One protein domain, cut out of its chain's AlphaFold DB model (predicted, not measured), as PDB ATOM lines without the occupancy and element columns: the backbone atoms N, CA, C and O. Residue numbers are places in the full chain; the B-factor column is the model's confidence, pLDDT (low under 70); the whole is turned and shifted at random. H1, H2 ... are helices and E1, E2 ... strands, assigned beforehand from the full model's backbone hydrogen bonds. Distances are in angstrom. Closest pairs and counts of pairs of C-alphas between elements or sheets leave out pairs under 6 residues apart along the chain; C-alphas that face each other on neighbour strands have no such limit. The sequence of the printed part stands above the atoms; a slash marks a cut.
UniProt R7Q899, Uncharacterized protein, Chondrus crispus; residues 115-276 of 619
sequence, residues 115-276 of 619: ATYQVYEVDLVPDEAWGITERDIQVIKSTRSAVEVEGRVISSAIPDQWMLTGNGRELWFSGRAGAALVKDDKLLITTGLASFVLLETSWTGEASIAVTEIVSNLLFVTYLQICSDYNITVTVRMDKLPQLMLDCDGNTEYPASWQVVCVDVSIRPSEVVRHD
ATOM      1  N   ALA A 115      68.193  75.063 161.847       90.56
ATOM      2  CA  ALA A 115      69.393  74.840 161.051       90.56
ATOM      3  C   ALA A 115      69.340  75.761 159.830       90.56
ATOM      4  O   ALA A 115      68.348  75.748 159.096       90.56
ATOM      5  N   THR A 116      70.362  76.595 159.658       93.56
ATOM      6  CA  THR A 116      70.398  77.656 158.648       93.56
ATOM      7  C   THR A 116      71.510  77.380 157.646       93.56
ATOM      8  O   THR A 116      72.650  77.139 158.032       93.56
ATOM      9  N   TYR A 117      71.170  77.434 156.360       94.25
ATOM     10  CA  TYR A 117      72.007  77.030 155.242       94.25
ATOM     11  C   TYR A 117      72.129  78.135 154.189       94.25
ATOM     12  O   TYR A 117      71.141  78.785 153.843       94.25
ATOM     13  N   GLN A 118      73.320  78.290 153.619       93.94
ATOM     14  CA  GLN A 118      73.509  78.923 152.310       93.94
ATOM     15  C   GLN A 118      73.492  77.842 151.225       93.94
ATOM     16  O   GLN A 118      74.020  76.752 151.439       93.94
ATOM     17  N   VAL A 119      72.845  78.122 150.092       92.94
ATOM     18  CA  VAL A 119      72.625  77.151 149.008       92.94
ATOM     19  C   VAL A 119      73.494  77.508 147.811       92.94
ATOM     20  O   VAL A 119      73.479  78.649 147.363       92.94
ATOM     21  N   TYR A 120      74.190  76.516 147.260       90.75
ATOM     22  CA  TYR A 120      74.988  76.645 146.043       90.75
ATOM     23  C   TYR A 120      74.676  75.495 145.090       90.75
ATOM     24  O   TYR A 120      74.696  74.337 145.500       90.75
ATOM     25  N   GLU A 121      74.413  75.772 143.818       88.12
ATOM     26  CA  GLU A 121      74.354  74.735 142.784       88.12
ATOM     27  C   GLU A 121      75.757  74.175 142.495       88.12
ATOM     28  O   GLU A 121      76.722  74.926 142.338       88.12
ATOM     29  N   VAL A 122      75.875  72.845 142.434       79.81
ATOM     30  CA  VAL A 122      77.160  72.143 142.263       79.81
ATOM     31  C   VAL A 122      77.807  72.478 140.919       79.81
ATOM     32  O   VAL A 122      79.002  72.748 140.868       79.81
ATOM     33  N   ASP A 123      77.012  72.549 139.849       70.31
ATOM     34  CA  ASP A 123      77.500  72.775 138.481       70.31
ATOM     35  C   ASP A 123      78.054  74.208 138.259       70.31
ATOM     36  O   ASP A 123      78.601  74.505 137.194       70.31
ATOM     37  N   LEU A 124      77.940  75.103 139.253       58.41
ATOM     38  CA  LEU A 124      78.374  76.505 139.190       58.41
ATOM     39  C   LEU A 124      79.677  76.816 139.955       58.41
ATOM     40  O   LEU A 124      80.140  77.958 139.902       58.41
ATOM     41  N   VAL A 125      80.285  75.853 140.665       54.84
ATOM     42  CA  VAL A 125      81.463  76.104 141.524       54.84
ATOM     43  C   VAL A 125      82.548  75.035 141.312       54.84
ATOM     44  O   VAL A 125      82.210  73.859 141.247       54.84
ATOM     45  N   PRO A 126      83.851  75.385 141.218       54.31
ATOM     46  CA  PRO A 126      84.916  74.392 141.057       54.31
ATOM     47  C   PRO A 126      84.980  73.384 142.216       54.31
ATOM     48  O   PRO A 126      84.989  73.777 143.386       54.31
ATOM     49  N   ASP A 127      85.116  72.100 141.860       55.84
ATOM     50  CA  ASP A 127      85.057  70.921 142.744       55.84
ATOM     51  C   ASP A 127      85.892  71.048 144.035       55.84
ATOM     52  O   ASP A 127      85.490  70.613 145.115       55.84
ATOM     53  N   GLU A 128      87.060  71.688 143.946       55.19
ATOM     54  CA  GLU A 128      88.020  71.801 145.050       55.19
ATOM     55  C   GLU A 128      87.573  72.757 146.176       55.19
ATOM     56  O   GLU A 128      88.075  72.654 147.295       55.19
ATOM     57  N   ALA A 129      86.632  73.676 145.923       61.38
ATOM     58  CA  ALA A 129      86.308  74.764 146.854       61.38
ATOM     59  C   ALA A 129      85.580  74.314 148.138       61.38
ATOM     60  O   ALA A 129      85.685  74.983 149.167       61.38
ATOM     61  N   TRP A 130      84.850  73.194 148.090       69.88
ATOM     62  CA  TRP A 130      83.936  72.776 149.167       69.88
ATOM     63  C   TRP A 130      84.330  71.478 149.885       69.88
ATOM     64  O   TRP A 130      83.662  71.092 150.845       69.88
ATOM     65  N   GLY A 131      85.398  70.799 149.452       71.44
ATOM     66  CA  GLY A 131      85.785  69.482 149.989       71.44
ATOM     67  C   GLY A 131      84.846  68.339 149.572       71.44
ATOM     68  O   GLY A 131      84.833  67.279 150.202       71.44
ATOM     69  N   ILE A 132      84.058  68.559 148.520       76.81
ATOM     70  CA  ILE A 132      83.204  67.560 147.881       76.81
ATOM     71  C   ILE A 132      83.997  66.922 146.745       76.81
ATOM     72  O   ILE A 132      84.611  67.608 145.937       76.81
ATOM     73  N   THR A 133      84.005  65.598 146.694       79.81
ATOM     74  CA  THR A 133      84.747  64.829 145.694       79.81
ATOM     75  C   THR A 133      83.804  64.227 144.658       79.81
ATOM     76  O   THR A 133      82.647  63.926 144.953       79.81
ATOM     77  N   GLU A 134      84.319  63.932 143.464       75.50
ATOM     78  CA  GLU A 134      83.586  63.182 142.430       75.50
ATOM     79  C   GLU A 134      83.040  61.837 142.963       75.50
ATOM     80  O   GLU A 134      81.951  61.404 142.587       75.50
ATOM     81  N   ARG A 135      83.732  61.205 143.925       80.75
ATOM     82  CA  ARG A 135      83.223  60.019 144.633       80.75
ATOM     83  C   ARG A 135      81.929  60.313 145.396       80.75
ATOM     84  O   ARG A 135      81.015  59.503 145.335       80.75
ATOM     85  N   ASP A 136      81.832  61.440 146.096       79.75
ATOM     86  CA  ASP A 136      80.633  61.812 146.861       79.75
ATOM     87  C   ASP A 136      79.432  62.043 145.931       79.75
ATOM     88  O   ASP A 136      78.314  61.598 146.201       79.75
ATOM     89  N   ILE A 137      79.687  62.678 144.783       76.38
ATOM     90  CA  ILE A 137      78.703  62.883 143.718       76.38
ATOM     91  C   ILE A 137      78.229  61.527 143.159       76.38
ATOM     92  O   ILE A 137      77.027  61.319 142.972       76.38
ATOM     93  N   GLN A 138      79.144  60.577 142.939       76.06
ATOM     94  CA  GLN A 138      78.815  59.215 142.497       76.06
ATOM     95  C   GLN A 138      78.045  58.415 143.553       76.06
ATOM     96  O   GLN A 138      77.088  57.720 143.200       76.06
ATOM     97  N   VAL A 139      78.393  58.539 144.838       76.81
ATOM     98  CA  VAL A 139      77.653  57.927 145.955       76.81
ATOM     99  C   VAL A 139      76.206  58.407 145.935       76.81
ATOM    100  O   VAL A 139      75.300  57.592 145.875       76.81
ATOM    101  N   ILE A 140      75.951  59.710 145.847       77.19
ATOM    102  CA  ILE A 140      74.578  60.241 145.891       77.19
ATOM    103  C   ILE A 140      73.771  59.889 144.631       77.19
ATOM    104  O   ILE A 140      72.602  59.493 144.728       77.19
ATOM    105  N   LYS A 141      74.385  59.982 143.441       74.81
ATOM    106  CA  LYS A 141      73.750  59.583 142.169       74.81
ATOM    107  C   LYS A 141      73.409  58.083 142.155       74.81
ATOM    108  O   LYS A 141      72.327  57.705 141.697       74.81
ATOM    109  N   SER A 142      74.282  57.231 142.696       72.44
ATOM    110  CA  SER A 142      74.015  55.793 142.837       72.44
ATOM    111  C   SER A 142      73.001  55.490 143.946       72.44
ATOM    112  O   SER A 142      72.080  54.727 143.688       72.44
ATOM    113  N   THR A 143      73.041  56.160 145.101       69.25
ATOM    114  CA  THR A 143      72.063  56.030 146.202       69.25
ATOM    115  C   THR A 143      70.621  56.271 145.749       69.25
ATOM    116  O   THR A 143      69.731  55.495 146.091       69.25
ATOM    117  N   ARG A 144      70.367  57.300 144.927       64.50
ATOM    118  CA  ARG A 144      69.032  57.529 144.332       64.50
ATOM    119  C   ARG A 144      68.603  56.397 143.386       64.50
ATOM    120  O   ARG A 144      67.414  56.146 143.227       64.50
ATOM    121  N   SER A 145      69.568  55.737 142.751       58.12
ATOM    122  CA  SER A 145      69.349  54.662 141.775       58.12
ATOM    123  C   SER A 145      69.258  53.271 142.425       58.12
ATOM    124  O   SER A 145      68.668  52.366 141.848       58.12
ATOM    125  N   ALA A 146      69.824  53.096 143.624       52.88
ATOM    126  CA  ALA A 146      69.999  51.826 144.336       52.88
ATOM    127  C   ALA A 146      68.991  51.620 145.489       52.88
ATOM    128  O   ALA A 146      69.270  50.910 146.456       52.88
ATOM    129  N   VAL A 147      67.809  52.231 145.367       53.38
ATOM    130  CA  VAL A 147      66.715  52.286 146.361       53.38
ATOM    131  C   VAL A 147      66.229  50.911 146.866       53.38
ATOM    132  O   VAL A 147      65.575  50.851 147.902       53.38
ATOM    133  N   GLU A 148      66.568  49.807 146.191       47.28
ATOM    134  CA  GLU A 148      65.978  48.479 146.437       47.28
ATOM    135  C   GLU A 148      66.927  47.396 147.000       47.28
ATOM    136  O   GLU A 148      66.446  46.302 147.289       47.28
ATOM    137  N   VAL A 149      68.244  47.636 147.161       51.41
ATOM    138  CA  VAL A 149      69.206  46.531 147.444       51.41
ATOM    139  C   VAL A 149      69.917  46.599 148.806       51.41
ATOM    140  O   VAL A 149      70.084  45.555 149.432       51.41
ATOM    141  N   GLU A 150      70.322  47.777 149.300       58.69
ATOM    142  CA  GLU A 150      71.163  47.885 150.523       58.69
ATOM    143  C   GLU A 150      70.703  48.939 151.558       58.69
ATOM    144  O   GLU A 150      71.318  49.076 152.617       58.69
ATOM    145  N   GLY A 151      69.631  49.690 151.284       66.38
ATOM    146  CA  GLY A 151      69.126  50.735 152.186       66.38
ATOM    147  C   GLY A 151      68.205  50.198 153.289       66.38
ATOM    148  O   GLY A 151      67.295  49.414 153.021       66.38
ATOM    149  N   ARG A 152      68.376  50.670 154.531       78.00
ATOM    150  CA  ARG A 152      67.414  50.431 155.622       78.00
ATOM    151  C   ARG A 152      66.249  51.417 155.513       78.00
ATOM    152  O   ARG A 152      66.465  52.629 155.526       78.00
ATOM    153  N   VAL A 153      65.019  50.902 155.454       84.25
ATOM    154  CA  VAL A 153      63.792  51.717 155.427       84.25
ATOM    155  C   VAL A 153      63.523  52.332 156.797       84.25
ATOM    156  O   VAL A 153      63.371  51.614 157.782       84.25
ATOM    157  N   ILE A 154      63.411  53.657 156.837       86.00
ATOM    158  CA  ILE A 154      62.946  54.437 157.982       86.00
ATOM    159  C   ILE A 154      61.488  54.819 157.713       86.00
ATOM    160  O   ILE A 154      61.179  55.580 156.791       86.00
ATOM    161  N   SER A 155      60.589  54.274 158.523       83.56
ATOM    162  CA  SER A 155      59.162  54.586 158.474       83.56
ATOM    163  C   SER A 155      58.852  55.946 159.116       83.56
ATOM    164  O   SER A 155      59.565  56.414 160.002       83.56
ATOM    165  N   SER A 156      57.778  56.598 158.672       81.06
ATOM    166  CA  SER A 156      57.298  57.881 159.200       81.06
ATOM    167  C   SER A 156      55.808  57.786 159.512       81.06
ATOM    168  O   SER A 156      55.084  57.013 158.884       81.06
ATOM    169  N   ALA A 157      55.326  58.613 160.443       71.25
ATOM    170  CA  ALA A 157      53.894  58.763 160.715       71.25
ATOM    171  C   ALA A 157      53.100  59.287 159.497       71.25
ATOM    172  O   ALA A 157      51.881  59.122 159.440       71.25
ATOM    173  N   ILE A 158      53.782  59.899 158.521       70.88
ATOM    174  CA  ILE A 158      53.208  60.292 157.231       70.88
ATOM    175  C   ILE A 158      53.565  59.222 156.183       70.88
ATOM    176  O   ILE A 158      54.753  59.075 155.886       70.88
ATOM    177  N   PRO A 159      52.579  58.527 155.572       67.19
ATOM    178  CA  PRO A 159      52.829  57.433 154.621       67.19
ATOM    179  C   PRO A 159      53.748  57.808 153.450       67.19
ATOM    180  O   PRO A 159      54.602  57.030 153.033       67.19
ATOM    181  N   ASP A 160      53.605  59.036 152.961       69.88
ATOM    182  CA  ASP A 160      54.321  59.589 151.811       69.88
ATOM    183  C   ASP A 160      55.774  60.024 152.103       69.88
ATOM    184  O   ASP A 160      56.458  60.518 151.203       69.88
ATOM    185  N   GLN A 161      56.238  59.900 153.352       71.69
ATOM    186  CA  GLN A 161      57.567  60.331 153.807       71.69
ATOM    187  C   GLN A 161      58.407  59.170 154.339       71.69
ATOM    188  O   GLN A 161      59.004  59.248 155.414       71.69
ATOM    189  N   TRP A 162      58.458  58.082 153.578       75.19
ATOM    190  CA  TRP A 162      59.518  57.101 153.759       75.19
ATOM    191  C   TRP A 162      60.887  57.765 153.554       75.19
ATOM    192  O   TRP A 162      61.051  58.652 152.708       75.19
ATOM    193  N   MET A 163      61.871  57.305 154.319       86.50
ATOM    194  CA  MET A 163      63.282  57.565 154.056       86.50
ATOM    195  C   MET A 163      64.046  56.242 153.995       86.50
ATOM    196  O   MET A 163      63.609  55.228 154.536       86.50
ATOM    197  N   LEU A 164      65.208  56.269 153.363       85.94
ATOM    198  CA  LEU A 164      66.236  55.241 153.428       85.94
ATOM    199  C   LEU A 164      67.497  55.847 154.039       85.94
ATOM    200  O   LEU A 164      67.815  57.004 153.763       85.94
ATOM    201  N   THR A 165      68.236  55.045 154.795       86.38
ATOM    202  CA  THR A 165      69.624  55.329 155.187       86.38
ATOM    203  C   THR A 165      70.516  54.146 154.818       86.38
ATOM    204  O   THR A 165      70.039  53.009 154.718       86.38
ATOM    205  N   GLY A 166      71.798  54.406 154.579       74.81
ATOM    206  CA  GLY A 166      72.783  53.373 154.264       74.81
ATOM    207  C   GLY A 166      73.324  52.649 155.497       74.81
ATOM    208  O   GLY A 166      73.216  53.134 156.618       74.81
ATOM    209  N   ASN A 167      73.979  51.508 155.261       66.50
ATOM    210  CA  ASN A 167      74.718  50.743 156.283       66.50
ATOM    211  C   ASN A 167      76.247  50.944 156.198       66.50
ATOM    212  O   ASN A 167      77.023  50.192 156.797       66.50
ATOM    213  N   GLY A 168      76.686  51.917 155.394       71.00
ATOM    214  CA  GLY A 168      78.092  52.236 155.149       71.00
ATOM    215  C   GLY A 168      78.677  53.221 156.163       71.00
ATOM    216  O   GLY A 168      77.984  53.725 157.040       71.00
ATOM    217  N   ARG A 169      79.966  53.540 156.003       73.88
ATOM    218  CA  ARG A 169      80.657  54.570 156.809       73.88
ATOM    219  C   ARG A 169      80.232  56.004 156.475       73.88
ATOM    220  O   ARG A 169      80.545  56.924 157.215       73.88
ATOM    221  N   GLU A 170      79.598  56.195 155.323       81.88
ATOM    222  CA  GLU A 170      79.173  57.492 154.800       81.88
ATOM    223  C   GLU A 170      77.714  57.739 155.213       81.88
ATOM    224  O   GLU A 170      76.846  56.905 154.952       81.88
ATOM    225  N   LEU A 171      77.449  58.872 155.869       86.69
ATOM    226  CA  LEU A 171      76.135  59.211 156.415       86.69
ATOM    227  C   LEU A 171      75.254  59.857 155.339       86.69
ATOM    228  O   LEU A 171      75.385  61.045 155.046       86.69
ATOM    229  N   TRP A 172      74.348  59.081 154.747       88.00
ATOM    230  CA  TRP A 172      73.423  59.563 153.719       88.00
ATOM    231  C   TRP A 172      71.972  59.192 154.006       88.00
ATOM    232  O   TRP A 172      71.679  58.170 154.622       88.00
ATOM    233  N   PHE A 173      71.062  60.011 153.480       89.19
ATOM    234  CA  PHE A 173      69.621  59.790 153.509       89.19
ATOM    235  C   PHE A 173      69.033  59.916 152.104       89.19
ATOM    236  O   PHE A 173      69.459  60.754 151.314       89.19
ATOM    237  N   SER A 174      68.025  59.110 151.790       87.94
ATOM    238  CA  SER A 174      67.231  59.221 150.562       87.94
ATOM    239  C   SER A 174      65.752  59.247 150.918       87.94
ATOM    240  O   SER A 174      65.336  58.548 151.836       87.94
ATOM    241  N   GLY A 175      64.951  60.048 150.229       86.50
ATOM    242  CA  GLY A 175      63.516  60.170 150.477       86.50
ATOM    243  C   GLY A 175      62.784  60.736 149.267       86.50
ATOM    244  O   GLY A 175      63.360  60.921 148.193       86.50
ATOM    245  N   ARG A 176      61.494  61.045 149.437       82.69
ATOM    246  CA  ARG A 176      60.622  61.524 148.348       82.69
ATOM    247  C   ARG A 176      61.158  62.763 147.611       82.69
ATOM    248  O   ARG A 176      60.862  62.925 146.429       82.69
ATOM    249  N   ALA A 177      61.894  63.643 148.287       84.94
ATOM    250  CA  ALA A 177      62.388  64.891 147.707       84.94
ATOM    251  C   ALA A 177      63.731  64.724 146.967       84.94
ATOM    252  O   ALA A 177      64.037  65.472 146.037       84.94
ATOM    253  N   GLY A 178      64.539  63.735 147.353       87.75
ATOM    254  CA  GLY A 178      65.885  63.545 146.827       87.75
ATOM    255  C   GLY A 178      66.753  62.680 147.732       87.75
ATOM    256  O   GLY A 178      66.276  62.104 148.707       87.75
ATOM    257  N   ALA A 179      68.042  62.615 147.407       89.06
ATOM    258  CA  ALA A 179      69.054  61.976 148.245       89.06
ATOM    259  C   ALA A 179      70.088  63.009 148.690       89.06
ATOM    260  O   ALA A 179      70.430  63.899 147.913       89.06
ATOM    261  N   ALA A 180      70.581  62.891 149.919       90.94
ATOM    262  CA  ALA A 180      71.570  63.788 150.489       90.94
ATOM    263  C   ALA A 180      72.652  63.043 151.281       90.94
ATOM    264  O   ALA A 180      72.361  62.089 152.002       90.94
ATOM    265  N   LEU A 181      73.890  63.517 151.166       90.12
ATOM    266  CA  LEU A 181      75.048  63.098 151.953       90.12
ATOM    267  C   LEU A 181      75.373  64.185 152.976       90.12
ATOM    268  O   LEU A 181      75.431  65.368 152.638       90.12
ATOM    269  N   VAL A 182      75.606  63.766 154.213       90.19
ATOM    270  CA  VAL A 182      75.951  64.629 155.341       90.19
ATOM    271  C   VAL A 182      77.468  64.598 155.539       90.19
ATOM    272  O   VAL A 182      78.050  63.521 155.673       90.19
ATOM    273  N   LYS A 183      78.111  65.769 155.564       87.19
ATOM    274  CA  LYS A 183      79.546  65.931 155.838       87.19
ATOM    275  C   LYS A 183      79.790  67.174 156.686       87.19
ATOM    276  O   LYS A 183      79.736  68.275 156.158       87.19
ATOM    277  N   ASP A 184      80.105  66.992 157.965       86.69
ATOM    278  CA  ASP A 184      80.483  68.063 158.898       86.69
ATOM    279  C   ASP A 184      79.476  69.234 158.945       86.69
ATOM    280  O   ASP A 184      78.414  69.109 159.552       86.69
ATOM    281  N   ASP A 185      79.807  70.360 158.315       88.12
ATOM    282  CA  ASP A 185      79.023  71.593 158.175       88.12
ATOM    283  C   ASP A 185      78.206  71.654 156.869       88.12
ATOM    284  O   ASP A 185      77.612  72.680 156.550       88.12
ATOM    285  N   LYS A 186      78.198  70.587 156.065       90.19
ATOM    286  CA  LYS A 186      77.667  70.567 154.695       90.19
ATOM    287  C   LYS A 186      76.685  69.425 154.466       90.19
ATOM    288  O   LYS A 186      76.850  68.298 154.937       90.19
ATOM    289  N   LEU A 187      75.702  69.710 153.623       91.19
ATOM    290  CA  LEU A 187      74.786  68.738 153.051       91.19
ATOM    291  C   LEU A 187      74.847  68.833 151.523       91.19
ATOM    292  O   LEU A 187      74.397  69.817 150.942       91.19
ATOM    293  N   LEU A 188      75.365  67.800 150.862       91.06
ATOM    294  CA  LEU A 188      75.266  67.673 149.408       91.06
ATOM    295  C   LEU A 188      73.956  66.952 149.085       91.06
ATOM    296  O   LEU A 188      73.781  65.808 149.492       91.06
ATOM    297  N   ILE A 189      73.040  67.600 148.368       91.19
ATOM    298  CA  ILE A 189      71.727  67.057 147.990       91.19
ATOM    299  C   ILE A 189      71.599  66.933 146.471       91.19
ATOM    300  O   ILE A 189      72.037  67.808 145.731       91.19
ATOM    301  N   THR A 190      70.940  65.877 145.990       88.62
ATOM    302  CA  THR A 190      70.464  65.782 144.606       88.62
ATOM    303  C   THR A 190      68.945  65.651 144.546       88.62
ATOM    304  O   THR A 190      68.340  64.775 145.174       88.62
ATOM    305  N   THR A 191      68.321  66.490 143.719       86.19
ATOM    306  CA  THR A 191      66.904  66.362 143.338       86.19
ATOM    307  C   THR A 191      66.729  65.422 142.142       86.19
ATOM    308  O   THR A 191      65.602  65.093 141.765       86.19
ATOM    309  N   GLY A 192      67.840  64.958 141.553       79.31
ATOM    310  CA  GLY A 192      67.902  64.166 140.321       79.31
ATOM    311  C   GLY A 192      67.740  64.983 139.038       79.31
ATOM    312  O   GLY A 192      68.017  64.455 137.967       79.31
ATOM    313  N   LEU A 193      67.320  66.248 139.147       81.38
ATOM    314  CA  LEU A 193      67.383  67.238 138.068       81.38
ATOM    315  C   LEU A 193      68.624  68.125 138.217       81.38
ATOM    316  O   LEU A 193      69.313  68.371 137.238       81.38
ATOM    317  N   ALA A 194      68.913  68.544 139.451       85.88
ATOM    318  CA  ALA A 194      70.073  69.344 139.830       85.88
ATOM    319  C   ALA A 194      70.660  68.826 141.155       85.88
ATOM    320  O   ALA A 194      70.035  68.014 141.857       85.88
ATOM    321  N   SER A 195      71.864  69.284 141.497       87.94
ATOM    322  CA  SER A 195      72.516  68.976 142.775       87.94
ATOM    323  C   SER A 195      73.008  70.257 143.441       87.94
ATOM    324  O   SER A 195      73.515  71.149 142.765       87.94
ATOM    325  N   PHE A 196      72.859  70.341 144.761       90.81
ATOM    326  CA  PHE A 196      73.145  71.538 145.547       90.81
ATOM    327  C   PHE A 196      73.998  71.206 146.770       90.81
ATOM    328  O   PHE A 196      73.845  70.148 147.379       90.81
ATOM    329  N   VAL A 197      74.855  72.140 147.164       91.94
ATOM    330  CA  VAL A 197      75.548  72.163 148.451       91.94
ATOM    331  C   VAL A 197      74.789  73.110 149.370       91.94
ATOM    332  O   VAL A 197      74.613  74.283 149.049       91.94
ATOM    333  N   LEU A 198      74.339  72.604 150.512       93.19
ATOM    334  CA  LEU A 198      73.789  73.397 151.605       93.19
ATOM    335  C   LEU A 198      74.875  73.512 152.681       93.19
ATOM    336  O   LEU A 198      75.196  72.526 153.344       93.19
ATOM    337  N   LEU A 199      75.452  74.704 152.829       92.50
ATOM    338  CA  LEU A 199      76.472  75.027 153.828       92.50
ATOM    339  C   LEU A 199      75.803  75.557 155.099       92.50
ATOM    340  O   LEU A 199      75.180  76.617 155.057       92.50
ATOM    341  N   GLU A 200      75.937  74.855 156.219       92.31
ATOM    342  CA  GLU A 200      75.315  75.222 157.488       92.31
ATOM    343  C   GLU A 200      76.046  76.395 158.161       92.31
ATOM    344  O   GLU A 200      77.108  76.247 158.764       92.31
ATOM    345  N   THR A 201      75.450  77.585 158.117       90.56
ATOM    346  CA  THR A 201      75.991  78.789 158.769       90.56
ATOM    347  C   THR A 201      75.724  78.815 160.277       90.56
ATOM    348  O   THR A 201      76.370  79.569 161.005       90.56
ATOM    349  N   SER A 202      74.801  77.975 160.761       85.12
ATOM    350  CA  SER A 202      74.489  77.764 162.182       85.12
ATOM    351  C   SER A 202      75.327  76.673 162.864       85.12
ATOM    352  O   SER A 202      75.035  76.326 164.010       85.12
ATOM    353  N   TRP A 203      76.327  76.110 162.179       84.94
ATOM    354  CA  TRP A 203      77.034  74.910 162.628       84.94
ATOM    355  C   TRP A 203      77.710  75.077 163.999       84.94
ATOM    356  O   TRP A 203      78.378  76.073 164.276       84.94
ATOM    357  N   THR A 204      77.560  74.065 164.861       79.88
ATOM    358  CA  THR A 204      78.086  74.069 166.243       79.88
ATOM    359  C   THR A 204      79.142  72.991 166.513       79.88
ATOM    360  O   THR A 204      79.546  72.805 167.660       79.88
ATOM    361  N   GLY A 205      79.624  72.311 165.466       83.31
ATOM    362  CA  GLY A 205      80.652  71.262 165.539       83.31
ATOM    363  C   GLY A 205      80.147  69.848 165.227       83.31
ATOM    364  O   GLY A 205      80.957  68.948 165.028       83.31
ATOM    365  N   GLU A 206      78.831  69.653 165.136       86.25
ATOM    366  CA  GLU A 206      78.193  68.429 164.639       86.25
ATOM    367  C   GLU A 206      77.166  68.783 163.555       86.25
ATOM    368  O   GLU A 206      76.547  69.849 163.608       86.25
ATOM    369  N   ALA A 207      76.982  67.895 162.575       86.12
ATOM    370  CA  ALA A 207      76.019  68.084 161.492       86.12
ATOM    371  C   ALA A 207      74.575  68.148 162.013       86.12
ATOM    372  O   ALA A 207      74.207  67.400 162.920       86.12
ATOM    373  N   SER A 208      73.718  68.975 161.415       88.62
ATOM    374  CA  SER A 208      72.312  69.058 161.820       88.62
ATOM    375  C   SER A 208      71.448  67.885 161.336       88.62
ATOM    376  O   SER A 208      71.495  67.459 160.180       88.62
ATOM    377  N   ILE A 209      70.549  67.434 162.217       89.00
ATOM    378  CA  ILE A 209      69.512  66.427 161.937       89.00
ATOM    379  C   ILE A 209      68.447  66.912 160.931       89.00
ATOM    380  O   ILE A 209      67.652  66.113 160.439       89.00
ATOM    381  N   ALA A 210      68.434  68.204 160.574       90.12
ATOM    382  CA  ALA A 210      67.482  68.784 159.618       90.12
ATOM    383  C   ALA A 210      67.488  68.096 158.237       90.12
ATOM    384  O   ALA A 210      66.487  68.174 157.522       90.12
ATOM    385  N   VAL A 211      68.554  67.359 157.889       90.62
ATOM    386  CA  VAL A 211      68.607  66.469 156.714       90.62
ATOM    387  C   VAL A 211      67.347  65.612 156.553       90.62
ATOM    388  O   VAL A 211      66.831  65.500 155.442       90.62
ATOM    389  N   THR A 212      66.800  65.064 157.644       88.38
ATOM    390  CA  THR A 212      65.633  64.166 157.591       88.38
ATOM    391  C   THR A 212      64.351  64.885 157.184       88.38
ATOM    392  O   THR A 212      63.429  64.279 156.640       88.38
ATOM    393  N   GLU A 213      64.283  66.191 157.434       87.81
ATOM    394  CA  GLU A 213      63.188  67.044 156.983       87.81
ATOM    395  C   GLU A 213      63.385  67.482 155.532       87.81
ATOM    396  O   GLU A 213      62.450  67.401 154.736       87.81
ATOM    397  N   ILE A 214      64.619  67.837 155.167       90.25
ATOM    398  CA  ILE A 214      65.009  68.268 153.821       90.25
ATOM    399  C   ILE A 214      64.723  67.178 152.771       90.25
ATOM    400  O   ILE A 214      63.985  67.427 151.819       90.25
ATOM    401  N   VAL A 215      65.227  65.947 152.950       89.19
ATOM    402  CA  VAL A 215      65.027  64.853 151.962       89.19
ATOM    403  C   VAL A 215      63.582  64.337 151.897       89.19
ATOM    404  O   VAL A 215      63.202  63.638 150.955       89.19
ATOM    405  N   SER A 216      62.763  64.700 152.886       85.88
ATOM    406  CA  SER A 216      61.351  64.321 152.982       85.88
ATOM    407  C   SER A 216      60.392  65.407 152.471       85.88
ATOM    408  O   SER A 216      59.188  65.146 152.378       85.88
ATOM    409  N   ASN A 217      60.876  66.617 152.164       84.50
ATOM    410  CA  ASN A 217      60.053  67.773 151.801       84.50
ATOM    411  C   ASN A 217      60.238  68.164 150.322       84.50
ATOM    412  O   ASN A 217      61.179  68.862 149.945       84.50
ATOM    413  N   LEU A 218      59.300  67.731 149.472       82.56
ATOM    414  CA  LEU A 218      59.317  68.042 148.037       82.56
ATOM    415  C   LEU A 218      59.151  69.548 147.757       82.56
ATOM    416  O   LEU A 218      59.698  70.053 146.777       82.56
ATOM    417  N   LEU A 219      58.418  70.268 148.614       81.56
ATOM    418  CA  LEU A 219      58.188  71.702 148.455       81.56
ATOM    419  C   LEU A 219      59.502  72.473 148.634       81.56
ATOM    420  O   LEU A 219      59.867  73.263 147.769       81.56
ATOM    421  N   PHE A 220      60.253  72.150 149.690       85.56
ATOM    422  CA  PHE A 220      61.579  72.705 149.981       85.56
ATOM    423  C   PHE A 220      62.555  72.552 148.809       85.56
ATOM    424  O   PHE A 220      63.079  73.542 148.298       85.56
ATOM    425  N   VAL A 221      62.768  71.320 148.327       86.00
ATOM    426  CA  VAL A 221      63.774  71.064 147.277       86.00
ATOM    427  C   VAL A 221      63.434  71.721 145.937       86.00
ATOM    428  O   VAL A 221      64.334  71.999 145.150       86.00
ATOM    429  N   THR A 222      62.151  72.005 145.686       86.06
ATOM    430  CA  THR A 222      61.686  72.680 144.462       86.06
ATOM    431  C   THR A 222      62.169  74.134 144.394       86.06
ATOM    432  O   THR A 222      62.297  74.687 143.304       86.06
ATOM    433  N   TYR A 223      62.498  74.744 145.538       88.44
ATOM    434  CA  TYR A 223      62.968  76.128 145.622       88.44
ATOM    435  C   TYR A 223      64.485  76.285 145.783       88.44
ATOM    436  O   TYR A 223      64.967  77.417 145.753       88.44
ATOM    437  N   LEU A 224      65.257  75.195 145.887       91.31
ATOM    438  CA  LEU A 224      66.716  75.270 146.068       91.31
ATOM    439  C   LEU A 224      67.431  75.999 144.924       91.31
ATOM    440  O   LEU A 224      68.334  76.783 145.200       91.31
ATOM    441  N   GLN A 225      66.978  75.829 143.675       91.00
ATOM    442  CA  GLN A 225      67.514  76.587 142.539       91.00
ATOM    443  C   GLN A 225      67.365  78.094 142.757       91.00
ATOM    444  O   GLN A 225      68.329  78.836 142.651       91.00
ATOM    445  N   ILE A 226      66.167  78.540 143.148       91.19
ATOM    446  CA  ILE A 226      65.882  79.957 143.401       91.19
ATOM    447  C   ILE A 226      66.713  80.469 144.586       91.19
ATOM    448  O   ILE A 226      67.209  81.592 144.552       91.19
ATOM    449  N   CYS A 227      66.916  79.646 145.616       93.06
ATOM    450  CA  CYS A 227      67.755  80.027 146.749       93.06
ATOM    451  C   CYS A 227      69.233  80.177 146.349       93.06
ATOM    452  O   CYS A 227      69.878  81.115 146.807       93.06
ATOM    453  N   SER A 228      69.740  79.320 145.456       92.44
ATOM    454  CA  SER A 228      71.082  79.434 144.870       92.44
ATOM    455  C   SER A 228      71.206  80.668 143.964       92.44
ATOM    456  O   SER A 228      72.047  81.531 144.210       92.44
ATOM    457  N   ASP A 229      70.331  80.801 142.960       92.19
ATOM    458  CA  ASP A 229      70.362  81.861 141.938       92.19
ATOM    459  C   ASP A 229      70.324  83.280 142.533       92.19
ATOM    460  O   ASP A 229      70.939  84.205 141.998       92.19
ATOM    461  N   TYR A 230      69.582  83.455 143.632       93.06
ATOM    462  CA  TYR A 230      69.372  84.745 144.295       93.06
ATOM    463  C   TYR A 230      70.082  84.862 145.656       93.06
ATOM    464  O   TYR A 230      69.913  85.873 146.332       93.06
ATOM    465  N   ASN A 231      70.903  83.875 146.048       91.50
ATOM    466  CA  ASN A 231      71.632  83.835 147.324       91.50
ATOM    467  C   ASN A 231      70.718  84.016 148.566       91.50
ATOM    468  O   ASN A 231      71.056  84.723 149.519       91.50
ATOM    469  N   ILE A 232      69.548  83.372 148.546       94.06
ATOM    470  CA  ILE A 232      68.561  83.390 149.637       94.06
ATOM    471  C   ILE A 232      68.991  82.384 150.707       94.06
ATOM    472  O   ILE A 232      69.237  81.211 150.417       94.06
ATOM    473  N   THR A 233      69.051  82.826 151.962       94.31
ATOM    474  CA  THR A 233      69.436  81.962 153.088       94.31
ATOM    475  C   THR A 233      68.258  81.094 153.534       94.31
ATOM    476  O   THR A 233      67.155  81.588 153.754       94.31
ATOM    477  N   VAL A 234      68.475  79.794 153.717       93.56
ATOM    478  CA  VAL A 234      67.416  78.819 154.013       93.56
ATOM    479  C   VAL A 234      67.474  78.390 155.475       93.56
ATOM    480  O   VAL A 234      68.486  77.858 155.911       93.56
ATOM    481  N   THR A 235      66.395  78.551 156.242       92.81
ATOM    482  CA  THR A 235      66.311  78.082 157.637       92.81
ATOM    483  C   THR A 235      65.244  77.005 157.798       92.81
ATOM    484  O   THR A 235      64.056  77.264 157.624       92.81
ATOM    485  N   VAL A 236      65.647  75.804 158.212       90.56
ATOM    486  CA  VAL A 236      64.725  74.734 158.618       90.56
ATOM    487  C   VAL A 236      64.408  74.899 160.104       90.56
ATOM    488  O   VAL A 236      65.296  74.764 160.948       90.56
ATOM    489  N   ARG A 237      63.145  75.206 160.428       84.75
ATOM    490  CA  ARG A 237      62.660  75.402 161.804       84.75
ATOM    491  C   ARG A 237      61.932  74.151 162.293       84.75
ATOM    492  O   ARG A 237      60.922  73.756 161.718       84.75
ATOM    493  N   MET A 238      62.426  73.548 163.369       81.06
ATOM    494  CA  MET A 238      61.886  72.334 163.988       81.06
ATOM    495  C   MET A 238      61.437  72.640 165.422       81.06
ATOM    496  O   MET A 238      62.220  73.161 166.212       81.06
ATOM    497  N   ASP A 239      60.213  72.279 165.818       71.62
ATOM    498  CA  ASP A 239      59.706  72.574 167.174       71.62
ATOM    499  C   ASP A 239      60.423  71.768 168.282       71.62
ATOM    500  O   ASP A 239      60.328  72.085 169.470       71.62
ATOM    501  N   LYS A 240      61.137  70.703 167.909       73.12
ATOM    502  CA  LYS A 240      62.112  69.963 168.726       73.12
ATOM    503  C   LYS A 240      62.962  69.104 167.778       73.12
ATOM    504  O   LYS A 240      62.546  68.835 166.653       73.12
ATOM    505  N   LEU A 241      64.112  68.606 168.231       80.06
ATOM    506  CA  LEU A 241      64.822  67.527 167.530       80.06
ATOM    507  C   LEU A 241      63.862  66.341 167.267       80.06
ATOM    508  O   LEU A 241      63.206  65.895 168.222       80.06
ATOM    509  N   PRO A 242      63.741  65.843 166.019       83.12
ATOM    510  CA  PRO A 242      63.063  64.581 165.744       83.12
ATOM    511  C   PRO A 242      63.859  63.430 166.371       83.12
ATOM    512  O   PRO A 242      65.081  63.494 166.475       83.12
ATOM    513  N   GLN A 243      63.171  62.377 166.804       87.38
ATOM    514  CA  GLN A 243      63.818  61.201 167.382       87.38
ATOM    515  C   GLN A 243      63.949  60.118 166.311       87.38
ATOM    516  O   GLN A 243      62.948  59.634 165.784       87.38
ATOM    517  N   LEU A 244      65.187  59.741 166.002       88.81
ATOM    518  CA  LEU A 244      65.494  58.666 165.066       88.81
ATOM    519  C   LEU A 244      65.638  57.350 165.824       88.81
ATOM    520  O   LEU A 244      66.454  57.243 166.737       88.81
ATOM    521  N   MET A 245      64.840  56.357 165.443       90.38
ATOM    522  CA  MET A 245      64.937  54.992 165.949       90.38
ATOM    523  C   MET A 245      65.497  54.133 164.821       90.38
ATOM    524  O   MET A 245      64.802  53.886 163.836       90.38
ATOM    525  N   LEU A 246      66.771  53.760 164.922       88.56
ATOM    526  CA  LEU A 246      67.534  53.138 163.839       88.56
ATOM    527  C   LEU A 246      68.250  51.882 164.333       88.56
ATOM    528  O   LEU A 246      68.564  51.742 165.512       88.56
ATOM    529  N   ASP A 247      68.551  50.987 163.404       83.38
ATOM    530  CA  ASP A 247      69.424  49.843 163.643       83.38
ATOM    531  C   ASP A 247      70.893  50.304 163.732       83.38
ATOM    532  O   ASP A 247      71.507  50.712 162.736       83.38
ATOM    533  N   CYS A 248      71.440  50.251 164.947       81.44
ATOM    534  CA  CYS A 248      72.814  50.646 165.261       81.44
ATOM    535  C   CYS A 248      73.855  49.548 165.004       81.44
ATOM    536  O   CYS A 248      75.042  49.834 165.128       81.44
ATOM    537  N   ASP A 249      73.467  48.331 164.607       76.88
ATOM    538  CA  ASP A 249      74.414  47.230 164.359       76.88
ATOM    539  C   ASP A 249      75.124  47.367 162.988       76.88
ATOM    540  O   ASP A 249      75.820  46.464 162.523       76.88
ATOM    541  N   GLY A 250      74.933  48.505 162.304       70.62
ATOM    542  CA  GLY A 250      75.631  48.871 161.066       70.62
ATOM    543  C   GLY A 250      76.965  49.595 161.302       70.62
ATOM    544  O   GLY A 250      77.300  49.982 162.414       70.62
ATOM    545  N   ASN A 251      77.718  49.846 160.224       70.69
ATOM    546  CA  ASN A 251      79.011  50.554 160.279       70.69
ATOM    547  C   ASN A 251      78.885  52.094 160.223       70.69
ATOM    548  O   ASN A 251      79.859  52.777 159.897       70.69
ATOM    549  N   THR A 252      77.689  52.636 160.458       78.69
ATOM    550  CA  THR A 252      77.378  54.064 160.312       78.69
ATOM    551  C   THR A 252      77.453  54.752 161.669       78.69
ATOM    552  O   THR A 252      76.646  54.468 162.554       78.69
ATOM    553  N   GLU A 253      78.399  55.673 161.835       82.00
ATOM    554  CA  GLU A 253      78.492  56.506 163.037       82.00
ATOM    555  C   GLU A 253      77.564  57.724 162.892       82.00
ATOM    556  O   GLU A 253      77.702  58.524 161.966       82.00
ATOM    557  N   TYR A 254      76.592  57.852 163.798       86.56
ATOM    558  CA  TYR A 254      75.666  58.987 163.849       86.56
ATOM    559  C   TYR A 254      76.168  60.059 164.836       86.56
ATOM    560  O   TYR A 254      76.687  59.692 165.895       86.56
ATOM    561  N   PRO A 255      75.978  61.366 164.560       88.69
ATOM    562  CA  PRO A 255      76.337  62.435 165.494       88.69
ATOM    563  C   PRO A 255      75.647  62.282 166.859       88.69
ATOM    564  O   PRO A 255      74.459  61.951 166.941       88.69
ATOM    565  N   ALA A 256      76.371  62.546 167.948       86.06
ATOM    566  CA  ALA A 256      75.871  62.326 169.307       86.06
ATOM    567  C   ALA A 256      74.678  63.240 169.652       86.06
ATOM    568  O   ALA A 256      73.754  62.834 170.365       86.06
ATOM    569  N   SER A 257      74.658  64.454 169.099       86.50
ATOM    570  CA  SER A 257      73.564  65.425 169.218       86.50
ATOM    571  C   SER A 257      72.220  64.928 168.670       86.50
ATOM    572  O   SER A 257      71.177  65.423 169.104       86.50
ATOM    573  N   TRP A 258      72.213  63.934 167.773       88.00
ATOM    574  CA  TRP A 258      70.988  63.403 167.159       88.00
ATOM    575  C   TRP A 258      70.196  62.479 168.085       88.00
ATOM    576  O   TRP A 258      69.022  62.222 167.822       88.00
ATOM    577  N   GLN A 259      70.810  61.993 169.172       86.69
ATOM    578  CA  GLN A 259      70.161  61.141 170.180       86.69
ATOM    579  C   GLN A 259      69.464  59.909 169.565       86.69
ATOM    580  O   GLN A 259      68.354  59.544 169.964       86.69
ATOM    581  N   VAL A 260      70.119  59.283 168.579       89.75
ATOM    582  CA  VAL A 260      69.616  58.087 167.890       89.75
ATOM    583  C   VAL A 260      69.357  56.974 168.907       89.75
ATOM    584  O   VAL A 260      70.227  56.624 169.706       89.75
ATOM    585  N   VAL A 261      68.152  56.409 168.873       91.38
ATOM    586  CA  VAL A 261      67.776  55.261 169.699       91.38
ATOM    587  C   VAL A 261      67.982  53.989 168.896       91.38
ATOM    588  O   VAL A 261      67.294  53.754 167.906       91.38
ATOM    589  N   CYS A 262      68.903  53.156 169.361       89.00
ATOM    590  CA  CYS A 262      69.170  51.859 168.762       89.00
ATOM    591  C   CYS A 262      67.974  50.914 168.941       89.00
ATOM    592  O   CYS A 262      67.512  50.703 170.065       89.00
ATOM    593  N   VAL A 263      67.480  50.346 167.838       89.19
ATOM    594  CA  VAL A 263      66.395  49.354 167.823       89.19
ATOM    595  C   VAL A 263      66.793  48.095 167.064       89.19
ATOM    596  O   VAL A 263      67.434  48.159 166.020       89.19
ATOM    597  N   ASP A 264      66.351  46.949 167.576       85.31
ATOM    598  CA  ASP A 264      66.381  45.683 166.848       85.31
ATOM    599  C   ASP A 264      65.239  45.672 165.820       85.31
ATOM    600  O   ASP A 264      64.055  45.597 166.179       85.31
ATOM    601  N   VAL A 265      65.601  45.735 164.536       81.19
ATOM    602  CA  VAL A 265      64.663  45.750 163.401       81.19
ATOM    603  C   VAL A 265      63.829  44.479 163.255       81.19
ATOM    604  O   VAL A 265      62.796  44.514 162.585       81.19
ATOM    605  N   SER A 266      64.212  43.375 163.904       83.38
ATOM    606  CA  SER A 266      63.379  42.168 163.977       83.38
ATOM    607  C   SER A 266      62.209  42.305 164.963       83.38
ATOM    608  O   SER A 266      61.214  41.590 164.837       83.38
ATOM    609  N   ILE A 267      62.300  43.246 165.914       84.94
ATOM    610  CA  ILE A 267      61.297  43.498 166.960       84.94
ATOM    611  C   ILE A 267      60.476  44.758 166.654       84.94
ATOM    612  O   ILE A 267      59.258  44.766 166.851       84.94
ATOM    613  N   ARG A 268      61.122  45.833 166.180       82.50
ATOM    614  CA  ARG A 268      60.479  47.112 165.835       82.50
ATOM    615  C   ARG A 268      61.145  47.712 164.592       82.50
ATOM    616  O   ARG A 268      62.360  47.866 164.608       82.50
ATOM    617  N   PRO A 269      60.391  48.102 163.546       84.25
ATOM    618  CA  PRO A 269      60.980  48.734 162.368       84.25
ATOM    619  C   PRO A 269      61.666  50.056 162.730       84.25
ATOM    620  O   PRO A 269      61.249  50.742 163.664       84.25
ATOM    621  N   SER A 270      62.672  50.446 161.946       88.31
ATOM    622  CA  SER A 270      63.253  51.784 162.047       88.31
ATOM    623  C   SER A 270      62.183  52.846 161.776       88.31
ATOM    624  O   SER A 270      61.396  52.728 160.825       88.31
ATOM    625  N   GLU A 271      62.146  53.903 162.584       88.69
ATOM    626  CA  GLU A 271      61.149  54.971 162.471       88.69
ATOM    627  C   GLU A 271      61.737  56.354 162.778       88.69
ATOM    628  O   GLU A 271      62.675  56.500 163.566       88.69
ATOM    629  N   VAL A 272      61.151  57.389 162.173       87.19
ATOM    630  CA  VAL A 272      61.365  58.787 162.551       87.19
ATOM    631  C   VAL A 272      60.152  59.303 163.328       87.19
ATOM    632  O   VAL A 272      59.059  59.487 162.786       87.19
ATOM    633  N   VAL A 273      60.343  59.591 164.615       82.38
ATOM    634  CA  VAL A 273      59.319  60.237 165.443       82.38
ATOM    635  C   VAL A 273      59.501  61.747 165.352       82.38
ATOM    636  O   VAL A 273      60.342  62.350 166.026       82.38
ATOM    637  N   ARG A 274      58.692  62.368 164.491       75.44
ATOM    638  CA  ARG A 274      58.609  63.827 164.345       75.44
ATOM    639  C   ARG A 274      58.030  64.473 165.608       75.44
ATOM    640  O   ARG A 274      57.189  63.905 166.304       75.44
ATOM    641  N   HIS A 275      58.507  65.675 165.908       68.31
ATOM    642  CA  HIS A 275      58.349  66.335 167.206       68.31
ATOM    643  C   HIS A 275      56.915  66.756 167.565       68.31
ATOM    644  O   HIS A 275      56.565  66.795 168.745       68.31
ATOM    645  N   ASP A 276      56.090  67.053 166.567       58.94
ATOM    646  CA  ASP A 276      54.722  67.552 166.704       58.94
ATOM    647  C   ASP A 276      53.660  66.433 166.760       58.94
ATOM    648  O   ASP A 276      52.526  66.679 167.173       58.94
TER     649      ASP A 276
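This is residues 115 to 276 of the 619 residues of an uncharacterized protein of Chondrus crispus (UniProt R7Q899). One long sheet of ten strands curls round like part of a barrel that stays open, with the short helix H2 in its hollow, near E3 to E6 and E8. H1 lies on the outside of the curl over E6 and E5, running slantwise to the strands, and H4 is over E1 near one edge. The two edge strands, E8 and E9, are joined by residues 239 to 242, and the long unnamed stretch 247 to 270 loops out beyond E9. The printed part has 162 residues with four named helices and ten named strands, along the chain E1 H1 E2 E3 E4 E5 E6 E7 H2 H3 H4 E8 E9 E10; the mixed sheet has the order E8 E1 E7 E6 E5 E4 E3 E2 E10 E9. The class is mixed, helices and strands, with under half of the residues in named elements; the whole is compact, with a radius of gyration of the C-alphas of 15.0 A and spans of 47 by 33 by 30 A.

Find C-alpha 115 at (69.393, 74.840, 161.051); from there E1 runs through residues 115 to 121, 18.9 A. After a long link, C-alpha 134 at (83.586, 63.182, 142.430) begins H1, residues 134 to 145, 16.6 A. Read on to E2, residues 152 to 156, 13.1 A, E3, residues 163 to 165, and E4, residues 172 to 175, 10.4 A. Next come E5, residues 178 to 183, 16.5 A, E6, residues 186 to 190, 13.3 A, and E7, residues 195 to 200, 16.2 A. Three short helices follow: H2, residues 211 to 214, H3, residues 218 to 222, and H4, residues 224 to 229. E8 is residues 233 to 238, 16.4 A, and E9 is residues 243 to 246, 9.6 A. E10, residues 271 to 273, ends at C-alpha 273, (59.319, 60.237, 165.443).

Begin with the sheet, which is strongly twisted and curled; its strands' lines turn by 84 degrees from edge to edge. E2 E3 E4 E5 E6 E7 form a meander, each strand the antiparallel neighbour of the one before. In the hairpin E5 and E6, look at N 181 and O 188, 2.8 A apart, within hydrogen-bond range. E1 pairs staggered: residues 117 to 121 with E7, N 120 to O 197 at 2.9 A, and residues 115 to 117 with E8, N 117 to O 234 at 2.8 A; both pairs are antiparallel. E2 and E10 are parallel at 34 degrees, with N 272 and O 155 2.9 A apart. E9 and E10 are a hairpin, with N 245 and O 271 2.9 A apart. The sheet has three layers, helices on both faces: H1 on one face, H4 on the other. H1 has a height over the sheet of 8.6 A and runs slantwise to E6, 37 degrees on the local plane; its closest C-alphas to E5 are Arg 144 and Ala 179, 5.9 A. H4 is over E1 at a height over the sheet of 6.0 A, only just slantwise at 59 degrees on the local plane, with the C-alphas of Tyr 120 and Ser 228 closest at 4.9 A. H2 stands at the sheet's level, and H3 only grazes the sheet with residues 218 to 221. In H3 and H4 every O i to N i+4 pair is within hydrogen-bond range, in H1 7 of 8; H2 is too short for such a pair, and its 1 O i to N i+3 pair is within range.

The C-alphas farthest apart are those of Tyr 230 and Ile 267, 47.8 A. The printed part has no cut. The long links are E1 to H1 and E9 to E10; in the second, residues 261 to 262 pair parallel with residues 245 to 246 of E9. Mean pLDDT of the printed part is 81.8; it is under 70 at residues 124 to 130, 143 to 151, 159 to 160, 167 and 275 to 276.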